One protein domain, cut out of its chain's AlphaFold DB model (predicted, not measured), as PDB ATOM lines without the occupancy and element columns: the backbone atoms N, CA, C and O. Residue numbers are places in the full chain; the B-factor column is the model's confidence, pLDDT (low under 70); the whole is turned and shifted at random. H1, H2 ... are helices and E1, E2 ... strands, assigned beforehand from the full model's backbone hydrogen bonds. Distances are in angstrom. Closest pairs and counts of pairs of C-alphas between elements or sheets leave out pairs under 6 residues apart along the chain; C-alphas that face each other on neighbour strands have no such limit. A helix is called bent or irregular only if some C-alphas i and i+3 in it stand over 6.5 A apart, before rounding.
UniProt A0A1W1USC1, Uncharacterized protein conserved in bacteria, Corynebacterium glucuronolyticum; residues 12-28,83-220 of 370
ATOM      1  N   LYS A  12     111.318  16.276 -14.309       54.97
ATOM      2  CA  LYS A  12     110.534  15.206 -14.953       54.97
ATOM      3  C   LYS A  12     110.266  15.527 -16.423       54.97
ATOM      4  O   LYS A  12     110.399  14.630 -17.255       54.97
ATOM      5  N   LEU A  13     109.938  16.782 -16.731       51.69
ATOM      6  CA  LEU A  13     109.632  17.237 -18.084       51.69
ATOM      7  C   LEU A  13     110.879  17.219 -18.982       51.69
ATOM      8  O   LEU A  13     110.851  16.588 -20.036       51.69
ATOM      9  N   THR A  14     111.999  17.790 -18.527       58.44
ATOM     10  CA  THR A  14     113.285  17.780 -19.249       58.44
ATOM     11  C   THR A  14     113.768  16.355 -19.499       58.44
ATOM     12  O   THR A  14     114.132  16.007 -20.618       58.44
ATOM     13  N   ARG A  15     113.667  15.474 -18.496       61.28
ATOM     14  CA  ARG A  15     114.046  14.063 -18.637       61.28
ATOM     15  C   ARG A  15     113.158  13.309 -19.628       61.28
ATOM     16  O   ARG A  15     113.666  12.518 -20.412       61.28
ATOM     17  N   ALA A  16     111.845  13.541 -19.622       60.62
ATOM     18  CA  ALA A  16     110.937  12.917 -20.585       60.62
ATOM     19  C   ALA A  16     111.188  13.407 -22.023       60.62
ATOM     20  O   ALA A  16     111.092  12.617 -22.964       60.62
ATOM     21  N   VAL A  17     111.531  14.687 -22.197       63.78
ATOM     22  CA  VAL A  17     111.898  15.271 -23.495       63.78
ATOM     23  C   VAL A  17     113.239  14.727 -23.987       63.78
ATOM     24  O   VAL A  17     113.311  14.298 -25.136       63.78
ATOM     25  N   ALA A  18     114.258  14.656 -23.125       61.78
ATOM     26  CA  ALA A  18     115.566  14.085 -23.452       61.78
ATOM     27  C   ALA A  18     115.452  12.611 -23.872       61.78
ATOM     28  O   ALA A  18     115.963  12.231 -24.920       61.78
ATOM     29  N   ILE A  19     114.681  11.803 -23.130       65.88
ATOM     30  CA  ILE A  19     114.406  10.404 -23.495       65.88
ATOM     31  C   ILE A  19     113.726  10.328 -24.869       65.88
ATOM     32  O   ILE A  19     114.135   9.534 -25.711       65.88
ATOM     33  N   LYS A  20     112.710  11.161 -25.136       66.62
ATOM     34  CA  LYS A  20     112.028  11.167 -26.441       66.62
ATOM     35  C   LYS A  20     112.940  11.609 -27.591       66.62
ATOM     36  O   LYS A  20     112.790  11.067 -28.680       66.62
ATOM     37  N   ARG A  21     113.832  12.583 -27.380       68.38
ATOM     38  CA  ARG A  21     114.787  13.063 -28.398       68.38
ATOM     39  C   ARG A  21     115.860  12.018 -28.694       68.38
ATOM     40  O   ARG A  21     115.989  11.622 -29.846       68.38
ATOM     41  N   CYS A  22     116.490  11.474 -27.658       63.62
ATOM     42  CA  CYS A  22     117.470  10.396 -27.775       63.62
ATOM     43  C   CYS A  22     116.894   9.159 -28.496       63.62
ATOM     44  O   CYS A  22     117.486   8.645 -29.442       63.62
ATOM     45  N   LEU A  23     115.674   8.732 -28.140       60.97
ATOM     46  CA  LEU A  23     115.001   7.610 -28.810       60.97
ATOM     47  C   LEU A  23     114.559   7.912 -30.255       60.97
ATOM     48  O   LEU A  23     114.250   6.977 -30.992       60.97
ATOM     49  N   ARG A  24     114.475   9.187 -30.662       59.94
ATOM     50  CA  ARG A  24     114.187   9.588 -32.049       59.94
ATOM     51  C   ARG A  24     115.452   9.640 -32.902       59.94
ATOM     52  O   ARG A  24     115.384   9.168 -34.030       59.94
ATOM     53  N   GLY A  25     116.568  10.148 -32.369       53.41
ATOM     54  CA  GLY A  25     117.867  10.160 -33.061       53.41
ATOM     55  C   GLY A  25     118.285   8.753 -33.484       53.41
ATOM     56  O   GLY A  25     118.391   8.479 -34.672       53.41
ATOM     57  N   SER A  26     118.278   7.811 -32.533       47.69
ATOM     58  CA  SER A  26     118.574   6.390 -32.794       47.69
ATOM     59  C   SER A  26     117.626   5.709 -33.804       47.69
ATOM     60  O   SER A  26     117.946   4.645 -34.322       47.69
ATOM     61  N   ARG A  27     116.444   6.279 -34.101       48.00
ATOM     62  CA  ARG A  27     115.540   5.760 -35.147       48.00
ATOM     63  C   ARG A  27     115.815   6.347 -36.531       48.00
ATOM     64  O   ARG A  27     115.478   5.683 -37.502       48.00
ATOM     65  N   LYS A  28     116.344   7.571 -36.619       45.66
ATOM     66  CA  LYS A  28     116.621   8.247 -37.893       45.66
ATOM     67  C   LYS A  28     117.834   7.615 -38.577       45.66
ATOM     68  O   LYS A  28     117.711   7.210 -39.725       45.66
ATOM     69  N   SER A  83     137.757  27.973 -19.913       28.98
ATOM     70  CA  SER A  83     136.832  28.290 -18.814       28.98
ATOM     71  C   SER A  83     135.732  29.308 -19.187       28.98
ATOM     72  O   SER A  83     134.680  29.340 -18.555       28.98
ATOM     73  N   GLN A  84     135.937  30.131 -20.222       28.17
ATOM     74  CA  GLN A  84     135.000  31.180 -20.655       28.17
ATOM     75  C   GLN A  84     134.021  30.739 -21.756       28.17
ATOM     76  O   GLN A  84     132.964  31.354 -21.880       28.17
ATOM     77  N   LEU A  85     134.327  29.685 -22.521       34.97
ATOM     78  CA  LEU A  85     133.435  29.136 -23.561       34.97
ATOM     79  C   LEU A  85     132.535  28.001 -23.062       34.97
ATOM     80  O   LEU A  85     131.463  27.771 -23.619       34.97
ATOM     81  N   LEU A  86     132.905  27.350 -21.959       41.66
ATOM     82  CA  LEU A  86     131.993  26.490 -21.217       41.66
ATOM     83  C   LEU A  86     131.040  27.376 -20.414       41.66
ATOM     84  O   LEU A  86     131.277  27.678 -19.243       41.66
ATOM     85  N   GLY A  87     129.951  27.815 -21.050       38.84
ATOM     86  CA  GLY A  87     128.817  28.380 -20.331       38.84
ATOM     87  C   GLY A  87     128.520  27.496 -19.121       38.84
ATOM     88  O   GLY A  87     128.355  26.286 -19.255       38.84
ATOM     89  N   GLN A  88     128.493  28.089 -17.925       36.88
ATOM     90  CA  GLN A  88     128.298  27.419 -16.628       36.88
ATOM     91  C   GLN A  88     126.901  26.768 -16.469       36.88
ATOM     92  O   GLN A  88     126.421  26.526 -15.359       36.88
ATOM     93  N   GLY A  89     126.225  26.515 -17.586       51.09
ATOM     94  CA  GLY A  89     124.927  25.904 -17.712       51.09
ATOM     95  C   GLY A  89     124.967  24.395 -17.546       51.09
ATOM     96  O   GLY A  89     125.846  23.678 -18.016       51.09
ATOM     97  N   ASP A  90     123.956  23.882 -16.863       65.88
ATOM     98  CA  ASP A  90     123.686  22.455 -16.791       65.88
ATOM     99  C   ASP A  90     123.199  22.001 -18.183       65.88
ATOM    100  O   ASP A  90     122.092  22.357 -18.593       65.88
ATOM    101  N   MET A  91     124.030  21.258 -18.933       72.12
ATOM    102  CA  MET A  91     123.765  20.847 -20.328       72.12
ATOM    103  C   MET A  91     122.395  20.178 -20.498       72.12
ATOM    104  O   MET A  91     121.746  20.310 -21.539       72.12
ATOM    105  N   GLN A  92     121.916  19.491 -19.453       70.31
ATOM    106  CA  GLN A  92     120.583  18.890 -19.422       70.31
ATOM    107  C   GLN A  92     119.479  19.951 -19.508       70.31
ATOM    108  O   GLN A  92     118.462  19.749 -20.170       70.31
ATOM    109  N   CYS A  93     119.665  21.078 -18.824       65.94
ATOM    110  CA  CYS A  93     118.725  22.192 -18.772       65.94
ATOM    111  C   CYS A  93     118.724  22.999 -20.072       65.94
ATOM    112  O   CYS A  93     117.670  23.475 -20.492       65.94
ATOM    113  N   GLU A  94     119.886  23.125 -20.707       76.19
ATOM    114  CA  GLU A  94     120.053  23.866 -21.961       76.19
ATOM    115  C   GLU A  94     119.709  23.035 -23.202       76.19
ATOM    116  O   GLU A  94     119.545  23.580 -24.294       76.19
ATOM    117  N   GLY A  95     119.517  21.724 -23.025       79.88
ATOM    118  CA  GLY A  95     119.046  20.823 -24.070       79.88
ATOM    119  C   GLY A  95     120.099  20.496 -25.125       79.88
ATOM    120  O   GLY A  95     119.708  20.192 -26.252       79.88
ATOM    121  N   TYR A  96     121.382  20.548 -24.752       87.69
ATOM    122  CA  TYR A  96     122.503  20.167 -25.611       87.69
ATOM    123  C   TYR A  96     122.375  18.719 -26.078       87.69
ATOM    124  O   TYR A  96     121.982  17.842 -25.302       87.69
ATOM    125  N   GLU A  97     122.725  18.462 -27.335       92.75
ATOM    126  CA  GLU A  97     123.028  17.114 -27.807       92.75
ATOM    127  C   GLU A  97     124.469  16.751 -27.440       92.75
ATOM    128  O   GLU A  97     125.366  17.578 -27.543       92.75
ATOM    129  N   ILE A  98     124.696  15.519 -26.995       93.19
ATOM    130  CA  ILE A  98     126.028  14.982 -26.727       93.19
ATOM    131  C   ILE A  98     126.288  13.879 -27.746       93.19
ATOM    132  O   ILE A  98     125.610  12.846 -27.726       93.19
ATOM    133  N   LEU A  99     127.272  14.086 -28.616       94.88
ATOM    134  CA  LEU A  99     127.753  13.045 -29.514       94.88
ATOM    135  C   LEU A  99     128.634  12.081 -28.731       94.88
ATOM    136  O   LEU A  99     129.538  12.497 -28.009       94.88
ATOM    137  N   MET A 100     128.367  10.793 -28.888       93.69
ATOM    138  CA  MET A 100     129.151   9.715 -28.303       93.69
ATOM    139  C   MET A 100     129.760   8.888 -29.436       93.69
ATOM    140  O   MET A 100     129.026   8.536 -30.363       93.69
ATOM    141  N   PRO A 101     131.058   8.558 -29.387       92.06
ATOM    142  CA  PRO A 101     131.702   7.823 -30.451       92.06
ATOM    143  C   PRO A 101     131.344   6.346 -30.326       92.06
ATOM    144  O   PRO A 101     130.981   5.858 -29.245       92.06
ATOM    145  N   GLN A 102     131.468   5.618 -31.429       90.81
ATOM    146  CA  GLN A 102     131.424   4.168 -31.371       90.81
ATOM    147  C   GLN A 102     132.763   3.642 -30.859       90.81
ATOM    148  O   GLN A 102     133.828   4.041 -31.313       90.81
ATOM    149  N   LEU A 103     132.697   2.719 -29.906       91.06
ATOM    150  CA  LEU A 103     133.866   1.993 -29.401       91.06
ATOM    151  C   LEU A 103     133.643   0.490 -29.532       91.06
ATOM    152  O   LEU A 103     134.491  -0.230 -30.037       91.06
ATOM    153  N   ALA A 104     132.488   0.022 -29.063       93.06
ATOM    154  CA  ALA A 104     132.114  -1.381 -29.075       93.06
ATOM    155  C   ALA A 104     130.613  -1.486 -29.391       93.06
ATOM    156  O   ALA A 104     129.805  -1.245 -28.485       93.06
ATOM    157  N   PRO A 105     130.220  -1.851 -30.630       93.12
ATOM    158  CA  PRO A 105     128.846  -1.708 -31.122       93.12
ATOM    159  C   PRO A 105     127.768  -2.278 -30.202       93.12
ATOM    160  O   PRO A 105     126.824  -1.576 -29.834       93.12
ATOM    161  N   ILE A 106     127.955  -3.519 -29.743       95.44
ATOM    162  CA  ILE A 106     127.014  -4.200 -28.843       95.44
ATOM    163  C   ILE A 106     126.867  -3.438 -27.517       95.44
ATOM    164  O   ILE A 106     125.768  -3.282 -26.991       95.44
ATOM    165  N   HIS A 107     127.971  -2.945 -26.963       95.75
ATOM    166  CA  HIS A 107     128.001  -2.336 -25.637       95.75
ATOM    167  C   HIS A 107     127.504  -0.885 -25.665       95.75
ATOM    168  O   HIS A 107     126.712  -0.482 -24.809       95.75
ATOM    169  N   MET A 108     127.925  -0.099 -26.657       94.06
ATOM    170  CA  MET A 108     127.586   1.324 -26.755       94.06
ATOM    171  C   MET A 108     126.098   1.542 -27.032       94.06
ATOM    172  O   MET A 108     125.496   2.453 -26.454       94.06
ATOM    173  N   ARG A 109     125.462   0.643 -27.799       94.62
ATOM    174  CA  ARG A 109     124.003   0.630 -28.006       94.62
ATOM    175  C   ARG A 109     123.217   0.433 -26.708       94.62
ATOM    176  O   ARG A 109     122.097   0.931 -26.597       94.62
ATOM    177  N   LEU A 110     123.795  -0.230 -25.704       95.00
ATOM    178  CA  LEU A 110     123.205  -0.383 -24.368       95.00
ATOM    179  C   LEU A 110     123.554   0.779 -23.432       95.00
ATOM    180  O   LEU A 110     122.756   1.133 -22.560       95.00
ATOM    181  N   PHE A 111     124.721   1.397 -23.618       92.06
ATOM    182  CA  PHE A 111     125.189   2.511 -22.798       92.06
ATOM    183  C   PHE A 111     124.445   3.823 -23.092       92.06
ATOM    184  O   PHE A 111     124.040   4.516 -22.157       92.06
ATOM    185  N   ALA A 112     124.165   4.137 -24.362       92.00
ATOM    186  CA  ALA A 112     123.419   5.344 -24.731       92.00
ATOM    187  C   ALA A 112     122.045   5.452 -24.015       92.00
ATOM    188  O   ALA A 112     121.785   6.474 -23.370       92.00
ATOM    189  N   PRO A 113     121.195   4.400 -23.970       90.94
ATOM    190  CA  PRO A 113     119.978   4.377 -23.153       90.94
ATOM    191  C   PRO A 113     120.180   4.700 -21.666       90.94
ATOM    192  O   PRO A 113     119.310   5.325 -21.051       90.94
ATOM    193  N   VAL A 114     121.305   4.292 -21.067       90.81
ATOM    194  CA  VAL A 114     121.625   4.584 -19.660       90.81
ATOM    195  C   VAL A 114     121.821   6.085 -19.455       90.81
ATOM    196  O   VAL A 114     121.248   6.650 -18.517       90.81
ATOM    197  N   LEU A 115     122.572   6.740 -20.344       89.56
ATOM    198  CA  LEU A 115     122.784   8.188 -20.307       89.56
ATOM    199  C   LEU A 115     121.487   8.956 -20.581       89.56
ATOM    200  O   LEU A 115     121.161   9.902 -19.860       89.56
ATOM    201  N   CYS A 116     120.676   8.487 -21.529       88.31
ATOM    202  CA  CYS A 116     119.383   9.103 -21.817       88.31
ATOM    203  C   CYS A 116     118.426   9.005 -20.626       88.31
ATOM    204  O   CYS A 116     117.739   9.965 -20.266       88.31
ATOM    205  N   MET A 117     118.459   7.886 -19.904       85.62
ATOM    206  CA  MET A 117     117.731   7.753 -18.648       85.62
ATOM    207  C   MET A 117     118.264   8.630 -17.528       85.62
ATOM    208  O   MET A 117     117.502   8.929 -16.605       85.62
ATOM    209  N   ALA A 118     119.523   9.048 -17.579       84.94
ATOM    210  CA  ALA A 118     120.085  10.015 -16.650       84.94
ATOM    211  C   ALA A 118     119.679  11.466 -16.965       84.94
ATOM    212  O   ALA A 118     119.869  12.331 -16.112       84.94
ATOM    213  N   GLY A 119     119.034  11.711 -18.112       84.12
ATOM    214  CA  GLY A 119     118.530  13.023 -18.523       84.12
ATOM    215  C   GLY A 119     119.381  13.728 -19.578       84.12
ATOM    216  O   GLY A 119     119.087  14.876 -19.890       84.12
ATOM    217  N   TYR A 120     120.397  13.063 -20.131       87.75
ATOM    218  CA  TYR A 120     121.201  13.600 -21.228       87.75
ATOM    219  C   TYR A 120     120.550  13.309 -22.586       87.75
ATOM    220  O   TYR A 120     119.918  12.268 -22.764       87.75
ATOM    221  N   ASN A 121     120.696  14.214 -23.550       90.75
ATOM    222  CA  ASN A 121     120.321  13.957 -24.938       90.75
ATOM    223  C   ASN A 121     121.560  13.439 -25.676       90.75
ATOM    224  O   ASN A 121     122.412  14.235 -26.047       90.75
ATOM    225  N   VAL A 122     121.691  12.121 -25.816       91.38
ATOM    226  CA  VAL A 122     122.883  11.489 -26.400       91.38
ATOM    227  C   VAL A 122     122.562  10.930 -27.779       91.38
ATOM    228  O   VAL A 122     121.543  10.254 -27.939       91.38
ATOM    229  N   ARG A 123     123.464  11.159 -28.734       94.06
ATOM    230  CA  ARG A 123     123.466  10.522 -30.052       94.06
ATOM    231  C   ARG A 123     124.747   9.705 -30.209       94.06
ATOM    232  O   ARG A 123     125.844  10.245 -30.121       94.06
ATOM    233  N   LEU A 124     124.595   8.393 -30.374       94.31
ATOM    234  CA  LEU A 124     125.706   7.479 -30.641       94.31
ATOM    235  C   LEU A 124     126.013   7.507 -32.139       94.31
ATOM    236  O   LEU A 124     125.124   7.248 -32.942       94.31
ATOM    237  N   LEU A 125     127.259   7.789 -32.498       93.88
ATOM    238  CA  LEU A 125     127.740   7.728 -33.875       93.88
ATOM    239  C   LEU A 125     128.007   6.263 -34.232       93.88
ATOM    240  O   LEU A 125     129.091   5.772 -33.959       93.88
ATOM    241  N   GLU A 126     127.013   5.535 -34.756       87.12
ATOM    242  CA  GLU A 126     127.083   4.062 -34.849       87.12
ATOM    243  C   GLU A 126     128.179   3.522 -35.784       87.12
ATOM    244  O   GLU A 126     128.639   2.404 -35.543       87.12
ATOM    245  N   LYS A 127     128.595   4.300 -36.792       87.44
ATOM    246  CA  LYS A 127     129.562   3.913 -37.831       87.44
ATOM    247  C   LYS A 127     130.710   4.911 -37.933       87.44
ATOM    248  O   LYS A 127     130.516   6.109 -37.711       87.44
ATOM    249  N   ALA A 128     131.886   4.432 -38.311       87.12
ATOM    250  CA  ALA A 128     132.996   5.257 -38.769       87.12
ATOM    251  C   ALA A 128     133.097   5.113 -40.289       87.12
ATOM    252  O   ALA A 128     133.645   4.136 -40.784       87.12
ATOM    253  N   SER A 129     132.507   6.054 -41.030       88.38
ATOM    254  CA  SER A 129     132.599   6.048 -42.491       88.38
ATOM    255  C   SER A 129     134.014   6.375 -42.960       88.38
ATOM    256  O   SER A 129     134.739   7.096 -42.272       88.38
ATOM    257  N   ASP A 130     134.354   5.935 -44.170       90.00
ATOM    258  CA  ASP A 130     135.614   6.285 -44.836       90.00
ATOM    259  C   ASP A 130     135.812   7.807 -44.883       90.00
ATOM    260  O   ASP A 130     136.866   8.307 -44.502       90.00
ATOM    261  N   ASP A 131     134.757   8.568 -45.198       90.69
ATOM    262  CA  ASP A 131     134.782  10.037 -45.142       90.69
ATOM    263  C   ASP A 131     135.145  10.569 -43.745       90.69
ATOM    264  O   ASP A 131     135.870  11.553 -43.605       90.69
ATOM    265  N   GLY A 132     134.641   9.927 -42.687       92.12
ATOM    266  CA  GLY A 132     134.983  10.271 -41.309       92.12
ATOM    267  C   GLY A 132     136.446   9.971 -40.989       92.12
ATOM    268  O   GLY A 132     137.093  10.767 -40.310       92.12
ATOM    269  N   ILE A 133     136.981   8.864 -41.505       92.44
ATOM    270  CA  ILE A 133     138.388   8.481 -41.348       92.44
ATOM    271  C   ILE A 133     139.296   9.472 -42.088       92.44
ATOM    272  O   ILE A 133     140.260   9.959 -41.498       92.44
ATOM    273  N   GLU A 134     138.950   9.861 -43.317       94.06
ATOM    274  CA  GLU A 134     139.671  10.880 -44.094       94.06
ATOM    275  C   GLU A 134     139.667  12.249 -43.397       94.06
ATOM    276  O   GLU A 134     140.691  12.935 -43.325       94.06
ATOM    277  N   VAL A 135     138.538  12.640 -42.796       95.19
ATOM    278  CA  VAL A 135     138.478  13.829 -41.929       95.19
ATOM    279  C   VAL A 135     139.429  13.673 -40.738       95.19
ATOM    280  O   VAL A 135     140.163  14.608 -40.414       95.19
ATOM    281  N   GLY A 136     139.468  12.501 -40.108       94.31
ATOM    282  CA  GLY A 136     140.422  12.191 -39.045       94.31
ATOM    283  C   GLY A 136     141.872  12.395 -39.484       94.31
ATOM    284  O   GLY A 136     142.615  13.103 -38.809       94.31
ATOM    285  N   LEU A 137     142.259  11.848 -40.641       93.56
ATOM    286  CA  LEU A 137     143.607  11.978 -41.211       93.56
ATOM    287  C   LEU A 137     143.980  13.434 -41.519       93.56
ATOM    288  O   LEU A 137     145.148  13.811 -41.453       93.56
ATOM    289  N   LYS A 138     142.990  14.272 -41.835       94.50
ATOM    290  CA  LYS A 138     143.198  15.695 -42.111       94.50
ATOM    291  C   LYS A 138     143.416  16.535 -40.849       94.50
ATOM    292  O   LYS A 138     144.220  17.466 -40.880       94.50
ATOM    293  N   TYR A 139     142.671  16.268 -39.774       94.12
ATOM    294  CA  TYR A 139     142.626  17.143 -38.589       94.12
ATOM    295  C   TYR A 139     143.384  16.600 -37.371       94.12
ATOM    296  O   TYR A 139     143.687  17.355 -36.443       94.12
ATOM    297  N   VAL A 140     143.733  15.315 -37.367       91.31
ATOM    298  CA  VAL A 140     144.544  14.686 -36.322       91.31
ATOM    299  C   VAL A 140     145.988  14.581 -36.801       91.31
ATOM    300  O   VAL A 140     146.257  14.329 -37.969       91.31
ATOM    301  N   ASN A 141     146.948  14.790 -35.896       77.88
ATOM    302  CA  ASN A 141     148.363  14.622 -36.227       77.88
ATOM    303  C   ASN A 141     148.638  13.169 -36.664       77.88
ATOM    304  O   ASN A 141     148.249  12.246 -35.949       77.88
ATOM    305  N   ASN A 142     149.351  12.987 -37.781       70.62
ATOM    306  CA  ASN A 142     149.714  11.688 -38.359       70.62
ATOM    307  C   ASN A 142     150.541  10.774 -37.432       70.62
ATOM    308  O   ASN A 142     150.576   9.573 -37.667       70.62
ATOM    309  N   ASP A 143     151.177  11.303 -36.380       81.25
ATOM    310  CA  ASP A 143     151.852  10.487 -35.349       81.25
ATOM    311  C   ASP A 143     150.889   9.976 -34.248       81.25
ATOM    312  O   ASP A 143     151.278   9.350 -33.260       81.25
ATOM    313  N   SER A 144     149.589  10.254 -34.388       87.12
ATOM    314  CA  SER A 144     148.565   9.729 -33.485       87.12
ATOM    315  C   SER A 144     148.196   8.299 -33.864       87.12
ATOM    316  O   SER A 144     148.185   7.913 -35.030       87.12
ATOM    317  N   CYS A 145     147.834   7.495 -32.867       90.94
ATOM    318  CA  CYS A 145     147.356   6.139 -33.107       90.94
ATOM    319  C   CYS A 145     146.047   6.141 -33.918       90.94
ATOM    320  O   CYS A 145     145.190   7.009 -33.740       90.94
ATOM    321  N   TYR A 146     145.862   5.124 -34.764       92.06
ATOM    322  CA  TYR A 146     144.692   4.991 -35.640       92.06
ATOM    323  C   TYR A 146     143.327   5.160 -34.935       92.06
ATOM    324  O   TYR A 146     142.466   5.857 -35.467       92.06
ATOM    325  N   PRO A 147     143.108   4.662 -33.702       92.69
ATOM    326  CA  PRO A 147     141.861   4.924 -32.984       92.69
ATOM    327  C   PRO A 147     141.572   6.402 -32.705       92.69
ATOM    328  O   PRO A 147     140.409   6.798 -32.689       92.69
ATOM    329  N   ALA A 148     142.606   7.225 -32.494       92.88
ATOM    330  CA  ALA A 148     142.438   8.667 -32.332       92.88
ATOM    331  C   ALA A 148     141.891   9.286 -33.622       92.88
ATOM    332  O   ALA A 148     140.945  10.066 -33.573       92.88
ATOM    333  N   ILE A 149     142.457   8.882 -34.765       94.00
ATOM    334  CA  ILE A 149     142.037   9.304 -36.106       94.00
ATOM    335  C   ILE A 149     140.566   8.948 -36.333       94.00
ATOM    336  O   ILE A 149     139.775   9.829 -36.661       94.00
ATOM    337  N   VAL A 150     140.181   7.694 -36.074       93.75
ATOM    338  CA  VAL A 150     138.802   7.212 -36.254       93.75
ATOM    339  C   VAL A 150     137.818   8.001 -35.381       93.75
ATOM    340  O   VAL A 150     136.860   8.577 -35.892       93.75
ATOM    341  N   VAL A 151     138.061   8.077 -34.069       94.12
ATOM    342  CA  VAL A 151     137.123   8.703 -33.117       94.12
ATOM    343  C   VAL A 151     137.001  10.208 -33.338       94.12
ATOM    344  O   VAL A 151     135.898  10.750 -33.350       94.12
ATOM    345  N   ILE A 152     138.124  10.909 -33.506       94.94
ATOM    346  CA  ILE A 152     138.113  12.363 -33.701       94.94
ATOM    347  C   ILE A 152     137.526  12.708 -35.072       94.94
ATOM    348  O   ILE A 152     136.727  13.639 -35.179       94.94
ATOM    349  N   GLY A 153     137.853  11.920 -36.098       94.81
ATOM    350  CA  GLY A 153     137.283  12.046 -37.434       94.81
ATOM    351  C   GLY A 153     135.759  11.920 -37.442       94.81
ATOM    352  O   GLY A 153     135.076  12.769 -38.017       94.81
ATOM    353  N   GLN A 154     135.209  10.937 -36.714       94.69
ATOM    354  CA  GLN A 154     133.761  10.784 -36.518       94.69
ATOM    355  C   GLN A 154     133.104  12.031 -35.915       94.69
ATOM    356  O   GLN A 154     131.988  12.371 -36.294       94.69
ATOM    357  N   PHE A 155     133.762  12.718 -34.980       96.19
ATOM    358  CA  PHE A 155     133.200  13.930 -34.385       96.19
ATOM    359  C   PHE A 155     133.256  15.123 -35.327       96.19
ATOM    360  O   PHE A 155     132.245  15.793 -35.530       96.19
ATOM    361  N   ILE A 156     134.424  15.397 -35.904       96.38
ATOM    362  CA  ILE A 156     134.619  16.575 -36.752       96.38
ATOM    363  C   ILE A 156     133.740  16.482 -38.008       96.38
ATOM    364  O   ILE A 156     133.152  17.483 -38.425       96.38
ATOM    365  N   SER A 157     133.568  15.282 -38.575       95.81
ATOM    366  CA  SER A 157     132.729  15.078 -39.761       95.81
ATOM    367  C   SER A 157     131.262  15.465 -39.537       95.81
ATOM    368  O   SER A 157     130.606  15.951 -40.461       95.81
ATOM    369  N   GLN A 158     130.740  15.336 -38.312       96.50
ATOM    370  CA  GLN A 158     129.362  15.716 -37.976       96.50
ATOM    371  C   GLN A 158     129.123  17.222 -38.100       96.50
ATOM    372  O   GLN A 158     128.042  17.640 -38.515       96.50
ATOM    373  N   PHE A 159     130.134  18.032 -37.789       96.62
ATOM    374  CA  PHE A 159     130.057  19.483 -37.937       96.62
ATOM    375  C   PHE A 159     130.296  19.904 -39.388       96.62
ATOM    376  O   PHE A 159     129.518  20.676 -39.939       96.62
ATOM    377  N   LEU A 160     131.302  19.326 -40.054       95.62
ATOM    378  CA  LEU A 160     131.593  19.621 -41.464       95.62
ATOM    379  C   LEU A 160     130.433  19.272 -42.408       95.62
ATOM    380  O   LEU A 160     130.198  19.986 -43.379       95.62
ATOM    381  N   SER A 161     129.695  18.199 -42.118       94.38
ATOM    382  CA  SER A 161     128.513  17.791 -42.891       94.38
ATOM    383  C   SER A 161     127.236  18.567 -42.540       94.38
ATOM    384  O   SER A 161     126.209  18.374 -43.189       94.38
ATOM    385  N   GLY A 162     127.266  19.423 -41.511       93.69
ATOM    386  CA  GLY A 162     126.094  20.152 -41.020       93.69
ATOM    387  C   GLY A 162     125.054  19.278 -40.307       93.69
ATOM    388  O   GLY A 162     123.925  19.721 -40.096       93.69
ATOM    389  N   GLN A 163     125.399  18.038 -39.943       93.50
ATOM    390  CA  GLN A 163     124.512  17.143 -39.189       93.50
ATOM    391  C   GLN A 163     124.414  17.522 -37.705       93.50
ATOM    392  O   GLN A 163     123.391  17.256 -37.072       93.50
ATOM    393  N   ALA A 164     125.467  18.126 -37.149       94.62
ATOM    394  CA  ALA A 164     125.508  18.645 -35.788       94.62
ATOM    395  C   ALA A 164     125.528  20.180 -35.777       94.62
ATOM    396  O   ALA A 164     126.220  20.808 -36.575       94.62
ATOM    397  N   ASP A 165     124.783  20.769 -34.839       94.56
ATOM    398  CA  ASP A 165     124.774  22.211 -34.587       94.56
ATOM    399  C   ASP A 165     125.911  22.553 -33.606       94.56
ATOM    400  O   ASP A 165     125.826  22.169 -32.435       94.56
ATOM    401  N   PRO A 166     126.978  23.252 -34.033       94.12
ATOM    402  CA  PRO A 166     128.137  23.518 -33.183       94.12
ATOM    403  C   PRO A 166     127.812  24.363 -31.942       94.12
ATOM    404  O   PRO A 166     128.530  24.267 -30.950       94.12
ATOM    405  N   ASP A 167     126.713  25.125 -31.947       92.38
ATOM    406  CA  ASP A 167     126.307  25.968 -30.814       92.38
ATOM    407  C   ASP A 167     125.367  25.234 -29.834       92.38
ATOM    408  O   ASP A 167     124.981  25.768 -28.788       92.38
ATOM    409  N   ARG A 168     124.948  24.005 -30.170       91.69
ATOM    410  CA  ARG A 168     124.011  23.182 -29.378       91.69
ATOM    411  C   ARG A 168     124.450  21.730 -29.211       91.69
ATOM    412  O   ARG A 168     123.691  20.931 -28.648       91.69
ATOM    413  N   THR A 169     125.655  21.394 -29.649       93.94
ATOM    414  CA  THR A 169     126.190  20.040 -29.596       93.94
ATOM    415  C   THR A 169     127.540  20.024 -28.894       93.94
ATOM    416  O   THR A 169     128.452  20.766 -29.236       93.94
ATOM    417  N   ALA A 170     127.666  19.137 -27.913       93.56
ATOM    418  CA  ALA A 170     128.919  18.782 -27.267       93.56
ATOM    419  C   ALA A 170     129.385  17.405 -27.757       93.56
ATOM    420  O   ALA A 170     128.582  16.573 -28.189       93.56
ATOM    421  N   VAL A 171     130.679  17.133 -27.642       94.31
ATOM    422  CA  VAL A 171     131.273  15.833 -27.977       94.31
ATOM    423  C   VAL A 171     131.806  15.174 -26.712       94.31
ATOM    424  O   VAL A 171     132.497  15.807 -25.921       94.31
ATOM    425  N   GLY A 172     131.451  13.913 -26.479       91.62
ATOM    426  CA  GLY A 172     131.870  13.160 -25.301       91.62
ATOM    427  C   GLY A 172     132.923  12.123 -25.642       91.62
ATOM    428  O   GLY A 172     132.638  11.198 -26.386       91.62
ATOM    429  N   ILE A 173     134.112  12.221 -25.060       89.56
ATOM    430  CA  ILE A 173     135.221  11.295 -25.305       89.56
ATOM    431  C   ILE A 173     135.729  10.709 -23.992       89.56
ATOM    432  O   ILE A 173     135.742  11.382 -22.968       89.56
ATOM    433  N   THR A 174     136.120   9.437 -23.979       83.81
ATOM    434  CA  THR A 174     136.684   8.811 -22.775       83.81
ATOM    435  C   THR A 174     138.162   9.131 -22.630       83.81
ATOM    436  O   THR A 174     138.913   8.999 -23.591       83.81
ATOM    437  N   GLN A 175     138.586   9.455 -21.412       80.12
ATOM    438  CA  GLN A 175     139.970   9.743 -21.060       80.12
ATOM    439  C   GLN A 175     140.424   8.781 -19.958       80.12
ATOM    440  O   GLN A 175     139.969   8.839 -18.814       80.12
ATOM    441  N   THR A 176     141.301   7.845 -20.311       74.44
ATOM    442  CA  THR A 176     141.610   6.689 -19.456       74.44
ATOM    443  C   THR A 176     142.655   6.963 -18.376       74.44
ATOM    444  O   THR A 176     142.717   6.194 -17.421       74.44
ATOM    445  N   GLY A 177     143.496   7.996 -18.529       68.62
ATOM    446  CA  GLY A 177     144.568   8.314 -17.568       68.62
ATOM    447  C   GLY A 177     145.564   7.179 -17.353       68.62
ATOM    448  O   GLY A 177     146.030   6.969 -16.236       68.62
ATOM    449  N   GLY A 178     145.785   6.372 -18.389       72.44
ATOM    450  CA  GLY A 178     146.629   5.181 -18.341       72.44
ATOM    451  C   GLY A 178     147.816   5.306 -19.285       72.44
ATOM    452  O   GLY A 178     148.017   6.344 -19.903       72.44
ATOM    453  N   GLN A 179     148.546   4.208 -19.458       68.38
ATOM    454  CA  GLN A 179     149.768   4.107 -20.267       68.38
ATOM    455  C   GLN A 179     149.606   4.345 -21.785       68.38
ATOM    456  O   GLN A 179     150.556   4.147 -22.534       68.38
ATOM    457  N   CYS A 180     148.412   4.697 -22.273       81.88
ATOM    458  CA  CYS A 180     148.158   4.887 -23.702       81.88
ATOM    459  C   CYS A 180     147.834   6.349 -24.035       81.88
ATOM    460  O   CYS A 180     147.415   7.123 -23.175       81.88
ATOM    461  N   ARG A 181     147.946   6.705 -25.323       84.81
ATOM    462  CA  ARG A 181     147.669   8.060 -25.834       84.81
ATOM    463  C   ARG A 181     146.201   8.495 -25.711       84.81
ATOM    464  O   ARG A 181     145.919   9.666 -25.946       84.81
ATOM    465  N   ALA A 182     145.276   7.618 -25.303       84.94
ATOM    466  CA  ALA A 182     143.870   7.980 -25.073       84.94
ATOM    467  C   ALA A 182     143.700   9.090 -24.023       84.94
ATOM    468  O   ALA A 182     142.736   9.850 -24.078       84.94
ATOM    469  N   SER A 183     144.661   9.236 -23.102       82.81
ATOM    470  CA  SER A 183     144.722  10.369 -22.171       82.81
ATOM    471  C   SER A 183     144.774  11.725 -22.890       82.81
ATOM    472  O   SER A 183     144.232  12.699 -22.376       82.81
ATOM    473  N   ASN A 184     145.330  11.766 -24.107       86.94
ATOM    474  CA  ASN A 184     145.545  12.987 -24.889       86.94
ATOM    475  C   ASN A 184     144.456  13.216 -25.948       86.94
ATOM    476  O   ASN A 184     144.469  14.242 -26.627       86.94
ATOM    477  N   TYR A 185     143.498  12.293 -26.105       90.50
ATOM    478  CA  TYR A 185     142.477  12.408 -27.152       90.50
ATOM    479  C   TYR A 185     141.596  13.645 -26.975       90.50
ATOM    480  O   TYR A 185     141.203  14.243 -27.969       90.50
ATOM    481  N   ALA A 186     141.312  14.058 -25.735       90.25
ATOM    482  CA  ALA A 186     140.551  15.278 -25.472       90.25
ATOM    483  C   ALA A 186     141.272  16.524 -26.015       90.25
ATOM    484  O   ALA A 186     140.661  17.326 -26.719       90.25
ATOM    485  N   GLY A 187     142.582  16.646 -25.770       90.00
ATOM    486  CA  GLY A 187     143.405  17.735 -26.305       90.00
ATOM    487  C   GLY A 187     143.508  17.703 -27.831       90.00
ATOM    488  O   GLY A 187     143.293  18.722 -28.486       90.00
ATOM    489  N   LEU A 188     143.743  16.521 -28.412       92.38
ATOM    490  CA  LEU A 188     143.773  16.341 -29.869       92.38
ATOM    491  C   LEU A 188     142.433  16.708 -30.520       92.38
ATOM    492  O   LEU A 188     142.419  17.361 -31.560       92.38
ATOM    493  N   LEU A 189     141.314  16.334 -29.894       94.44
ATOM    494  CA  LEU A 189     139.971  16.663 -30.364       94.44
ATOM    495  C   LEU A 189     139.704  18.171 -30.302       94.44
ATOM    496  O   LEU A 189     139.216  18.725 -31.281       94.44
ATOM    497  N   ARG A 190     140.060  18.846 -29.199       94.62
ATOM    498  CA  ARG A 190     139.944  20.314 -29.086       94.62
ATOM    499  C   ARG A 190     140.715  21.011 -30.200       94.62
ATOM    500  O   ARG A 190     140.150  21.832 -30.915       94.62
ATOM    501  N   LYS A 191     141.981  20.634 -30.388       94.19
ATOM    502  CA  LYS A 191     142.837  21.178 -31.447       94.19
ATOM    503  C   LYS A 191     142.243  20.917 -32.836       94.19
ATOM    504  O   LYS A 191     142.149  21.838 -33.638       94.19
ATOM    505  N   GLY A 192     141.779  19.694 -33.100       95.25
ATOM    506  CA  GLY A 192     141.132  19.342 -34.366       95.25
ATOM    507  C   GLY A 192     139.848  20.136 -34.636       95.25
ATOM    508  O   GLY A 192     139.622  20.563 -35.765       95.25
ATOM    509  N   LEU A 193     139.029  20.393 -33.610       96.50
ATOM    510  CA  LEU A 193     137.829  21.233 -33.718       96.50
ATOM    511  C   LEU A 193     138.174  22.696 -34.017       96.50
ATOM    512  O   LEU A 193     137.532  23.296 -34.876       96.50
ATOM    513  N   VAL A 194     139.202  23.255 -33.368       96.44
ATOM    514  CA  VAL A 194     139.706  24.611 -33.659       96.44
ATOM    515  C   VAL A 194     140.156  24.712 -35.118       96.44
ATOM    516  O   VAL A 194     139.698  25.600 -35.835       96.44
ATOM    517  N   ASP A 195     140.974  23.766 -35.582       95.75
ATOM    518  CA  ASP A 195     141.471  23.727 -36.964       95.75
ATOM    519  C   ASP A 195     140.339  23.554 -37.994       95.75
ATOM    520  O   ASP A 195     140.426  24.043 -39.121       95.75
ATOM    521  N   ALA A 196     139.259  22.864 -37.615       96.06
ATOM    522  CA  ALA A 196     138.064  22.691 -38.438       96.06
ATOM    523  C   ALA A 196     137.112  23.904 -38.417       96.06
ATOM    524  O   ALA A 196     136.135  23.907 -39.165       96.06
ATOM    525  N   GLY A 197     137.396  24.933 -37.610       96.75
ATOM    526  CA  GLY A 197     136.586  26.149 -37.505       96.75
ATOM    527  C   GLY A 197     135.459  26.090 -36.467       96.75
ATOM    528  O   GLY A 197     134.556  26.923 -36.517       96.75
ATOM    529  N   TYR A 198     135.513  25.145 -35.523       96.69
ATOM    530  CA  TYR A 198     134.506  24.926 -34.475       96.69
ATOM    531  C   TYR A 198     135.071  25.047 -33.042       96.69
ATOM    532  O   TYR A 198     134.863  24.148 -32.222       96.69
ATOM    533  N   PRO A 199     135.788  26.136 -32.691       95.31
ATOM    534  CA  PRO A 199     136.408  26.293 -31.370       95.31
ATOM    535  C   PRO A 199     135.396  26.360 -30.213       95.31
ATOM    536  O   PRO A 199     135.771  26.181 -29.058       95.31
ATOM    537  N   GLN A 200     134.124  26.644 -30.504       93.06
ATOM    538  CA  GLN A 200     133.071  26.768 -29.502       93.06
ATOM    539  C   GLN A 200     132.487  25.430 -29.038       93.06
ATOM    540  O   GLN A 200     131.800  25.402 -28.019       93.06
ATOM    541  N   VAL A 201     132.731  24.336 -29.769       94.00
ATOM    542  CA  VAL A 201     132.145  23.025 -29.463       94.00
ATOM    543  C   VAL A 201     132.712  22.495 -28.139       94.00
ATOM    544  O   VAL A 201     133.920  22.257 -28.038       94.00
ATOM    545  N   PRO A 202     131.870  22.237 -27.121       91.19
ATOM    546  CA  PRO A 202     132.342  21.705 -25.848       91.19
ATOM    547  C   PRO A 202     132.841  20.260 -25.978       91.19
ATOM    548  O   PRO A 202     132.132  19.391 -26.493       91.19
ATOM    549  N   VAL A 203     134.027  19.982 -25.431       91.25
ATOM    550  CA  VAL A 203     134.589  18.626 -25.317       91.25
ATOM    551  C   VAL A 203     134.428  18.119 -23.886       91.25
ATOM    552  O   VAL A 203     135.007  18.683 -22.959       91.25
ATOM    553  N   ILE A 204     133.658  17.043 -23.719       89.25
ATOM    554  CA  ILE A 204     133.412  16.363 -22.446       89.25
ATOM    555  C   ILE A 204     134.380  15.184 -22.327       89.25
ATOM    556  O   ILE A 204     134.171  14.149 -22.963       89.25
ATOM    557  N   ALA A 205     135.413  15.307 -21.497       85.44
ATOM    558  CA  ALA A 205     136.389  14.247 -21.268       85.44
ATOM    559  C   ALA A 205     135.989  13.370 -20.069       85.44
ATOM    560  O   ALA A 205     136.113  13.741 -18.901       85.44
ATOM    561  N   LEU A 206     135.471  12.175 -20.345       78.75
ATOM    562  CA  LEU A 206     135.002  11.226 -19.341       78.75
ATOM    563  C   LEU A 206     136.163  10.401 -18.788       78.75
ATOM    564  O   LEU A 206     136.600   9.441 -19.422       78.75
ATOM    565  N   SER A 207     136.610  10.728 -17.576       71.69
ATOM    566  CA  SER A 207     137.656   9.984 -16.872       71.69
ATOM    567  C   SER A 207     137.141   9.291 -15.611       71.69
ATOM    568  O   SER A 207     136.418   9.884 -14.810       71.69
ATOM    569  N   ALA A 208     137.555   8.037 -15.401       61.47
ATOM    570  CA  ALA A 208     137.311   7.317 -14.149       61.47
ATOM    571  C   ALA A 208     138.204   7.824 -13.000       61.47
ATOM    572  O   ALA A 208     137.868   7.639 -11.831       61.47
ATOM    573  N   GLN A 209     139.324   8.467 -13.333       60.50
ATOM    574  CA  GLN A 209     140.306   9.034 -12.412       60.50
ATOM    575  C   GLN A 209     140.006  10.502 -12.078       60.50
ATOM    576  O   GLN A 209     140.591  11.035 -11.142       60.50
ATOM    577  N   GLY A 210     139.073  11.135 -12.800       61.69
ATOM    578  CA  GLY A 210     138.687  12.529 -12.576       61.69
ATOM    579  C   GLY A 210     139.726  13.538 -13.066       61.69
ATOM    580  O   GLY A 210     139.899  14.562 -12.419       61.69
ATOM    581  N   ILE A 211     140.403  13.231 -14.178       57.88
ATOM    582  CA  ILE A 211     141.483  14.056 -14.756       57.88
ATOM    583  C   ILE A 211     140.980  15.452 -15.131       57.88
ATOM    584  O   ILE A 211     141.613  16.445 -14.805       57.88
ATOM    585  N   GLU A 212     139.808  15.537 -15.761       65.44
ATOM    586  CA  GLU A 212     139.205  16.811 -16.142       65.44
ATOM    587  C   GLU A 212     137.842  17.016 -15.473       65.44
ATOM    588  O   GLU A 212     137.007  16.106 -15.364       65.44
ATOM    589  N   SER A 213     137.589  18.255 -15.045       59.56
ATOM    590  CA  SER A 213     136.262  18.676 -14.608       59.56
ATOM    591  C   SER A 213     135.407  19.021 -15.824       59.56
ATOM    592  O   SER A 213     135.833  19.799 -16.671       59.56
ATOM    593  N   ASN A 214     134.182  18.495 -15.880       74.62
ATOM    594  CA  ASN A 214     133.252  18.739 -16.981       74.62
ATOM    595  C   ASN A 214     132.013  19.491 -16.466       74.62
ATOM    596  O   ASN A 214     131.032  18.850 -16.065       74.62
ATOM    597  N   PRO A 215     132.037  20.836 -16.417       61.31
ATOM    598  CA  PRO A 215     130.872  21.631 -16.044       61.31
ATOM    599  C   PRO A 215     129.648  21.219 -16.874       61.31
ATOM    600  O   PRO A 215     129.728  21.093 -18.089       61.31
ATOM    601  N   GLY A 216     128.516  20.951 -16.218       64.00
ATOM    602  CA  GLY A 216     127.274  20.556 -16.895       64.00
ATOM    603  C   GLY A 216     127.122  19.061 -17.215       64.00
ATOM    604  O   GLY A 216     126.026  18.646 -17.596       64.00
ATOM    605  N   PHE A 217     128.146  18.230 -16.976       73.62
ATOM    606  CA  PHE A 217     128.046  16.769 -17.030       73.62
ATOM    607  C   PHE A 217     128.419  16.140 -15.683       73.62
ATOM    608  O   PHE A 217     129.484  16.373 -15.123       73.62
ATOM    609  N   SER A 218     127.531  15.307 -15.144       75.62
ATOM    610  CA  SER A 218     127.733  14.627 -13.861       75.62
ATOM    611  C   SER A 218     127.463  13.129 -13.950       75.62
ATOM    612  O   SER A 218     126.431  12.678 -14.461       75.62
ATOM    613  N   ILE A 219     128.391  12.348 -13.399       77.31
ATOM    614  CA  ILE A 219     128.257  10.901 -13.244       77.31
ATOM    615  C   ILE A 219     127.703  10.622 -11.850       77.31
ATOM    616  O   ILE A 219     128.260  11.045 -10.842       77.31
ATOM    617  N   THR A 220     126.597   9.883 -11.779       83.19
ATOM    618  CA  THR A 220     126.008   9.463 -10.499       83.19
ATOM    619  C   THR A 220     126.314   7.989 -10.217       83.19
ATOM    620  O   THR A 220     126.381   7.197 -11.161       83.19
TER     621      THR A 220
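What this domain is: This is residues 12 to 28 and 83 to 220 of the 370 residues of the protein "Uncharacterized protein conserved in bacteria" of Corynebacterium glucuronolyticum (UniProt A0A1W1USC1). A small, strongly twisted sheet of four parallel strands runs through the middle, with H3 packed on one face by the edge strand E2 and H5 and H6 side by side over the other face. The helix H1 lies beside E2 at the sheet's rim, next to H3, and H4 crosses H5 off the sheet. The printed part has 155 residues with six named helices and four named strands, in the order H1 H2 E1 H3 E2 H4 H5 E3 H6 E4; the sheet runs E2 E1 E3 E4, and the class is mixed, helices and strands. The whole is compact, with a radius of gyration of the C-alphas of 14.7 A and spans of 46 by 32 by 30 A.

How they stand to each other: H1, residues 12 to 28, is on the sheet formed by E2, residues 121 to 124, E1, residues 97 to 100, E3, residues 169 to 174, and E4, residues 203 to 206. It stands only just at the sheet's level, with a height over the sheet of 3.6 A, and its closest C-alphas to E2 are those of Ala 18 and Asn 121, 5.0 A apart. H2, residues 91 to 94, only grazes the sheet, with its residues 91 to 92. E2 and E1 are parallel, with N 98 and O 121 within hydrogen-bond range at 2.8 A. E1 and E3 are parallel, with N 170 and O 97 at 2.8 A. E3 and E4 are parallel, with N 204 and O 171 at 2.8 A. H3, residues 105 to 118, lies over E2 at a height over the sheet of 7.9 A. With its residues 113 to 118 alone it touches residues 15 to 22 of H1, at a shallow tilt of 24 degrees, opposite ways; the closest C-alphas are those of Ile 19 and Cys 116, 5.4 A apart. H4, residues 130 to 139, is not on the sheet. It touches H5, residues 146 to 160, about perpendicular at 83 degrees, and the closest C-alphas are those of Gly 136 and Gly 153, 3.5 A apart. H5 lies over E1 and E3, on the opposite face from H3, at a height over the sheet of 10.4 A. H6, residues 181 to 195, lies over E3 and E4 on the same face as H5; the two touch at a shallow tilt of 29 degrees, the same way, with the C-alphas of Ile 152 and Leu 189 closest at 5.8 A. Helices on both faces make three layers. E1, H3, E2 and E3, H6, E4 are strand-helix-strand units, parallel neighbour strands with a helix between, and E2, H4 H5, E3 is a split one with E1 between its strands; the three crossovers are right-handed. In H4 every O i to N i+4 pair is within hydrogen-bond range, against 12 of 13 in H1, 7 of 10 in H3, 9 of 11 in H5 and 8 of 11 in H6; H2 is too short for such a pair.

Where its parts are: H1 begins at C-alpha 12, (110.534, 15.206, -14.953), and is 24.7 A long. H3 measures 20.6 A, H4 14.4 A, H5 20.5 A and E3 16.8 A. H6, 20.2 A, is irregular: C-alphas 183 and 186 are 7.2 A apart. E4 ends at C-alpha 206, (135.002, 11.226, -19.341).

The domain as a whole: The two C-alphas farthest apart, those of Lys 12 and Asp 143, are 46.3 A apart. Residues 29 to 82 are not printed, and C-alphas 28 and 83 stand 34.3 A apart across the cut. Of the links that are printed whole, none is long; residues 207 to 220 hold no named element. The mean pLDDT of the printed part is 81.9, and 36 residues are under 70, among them residues 12 to 28, 83 to 90 and 208 to 213.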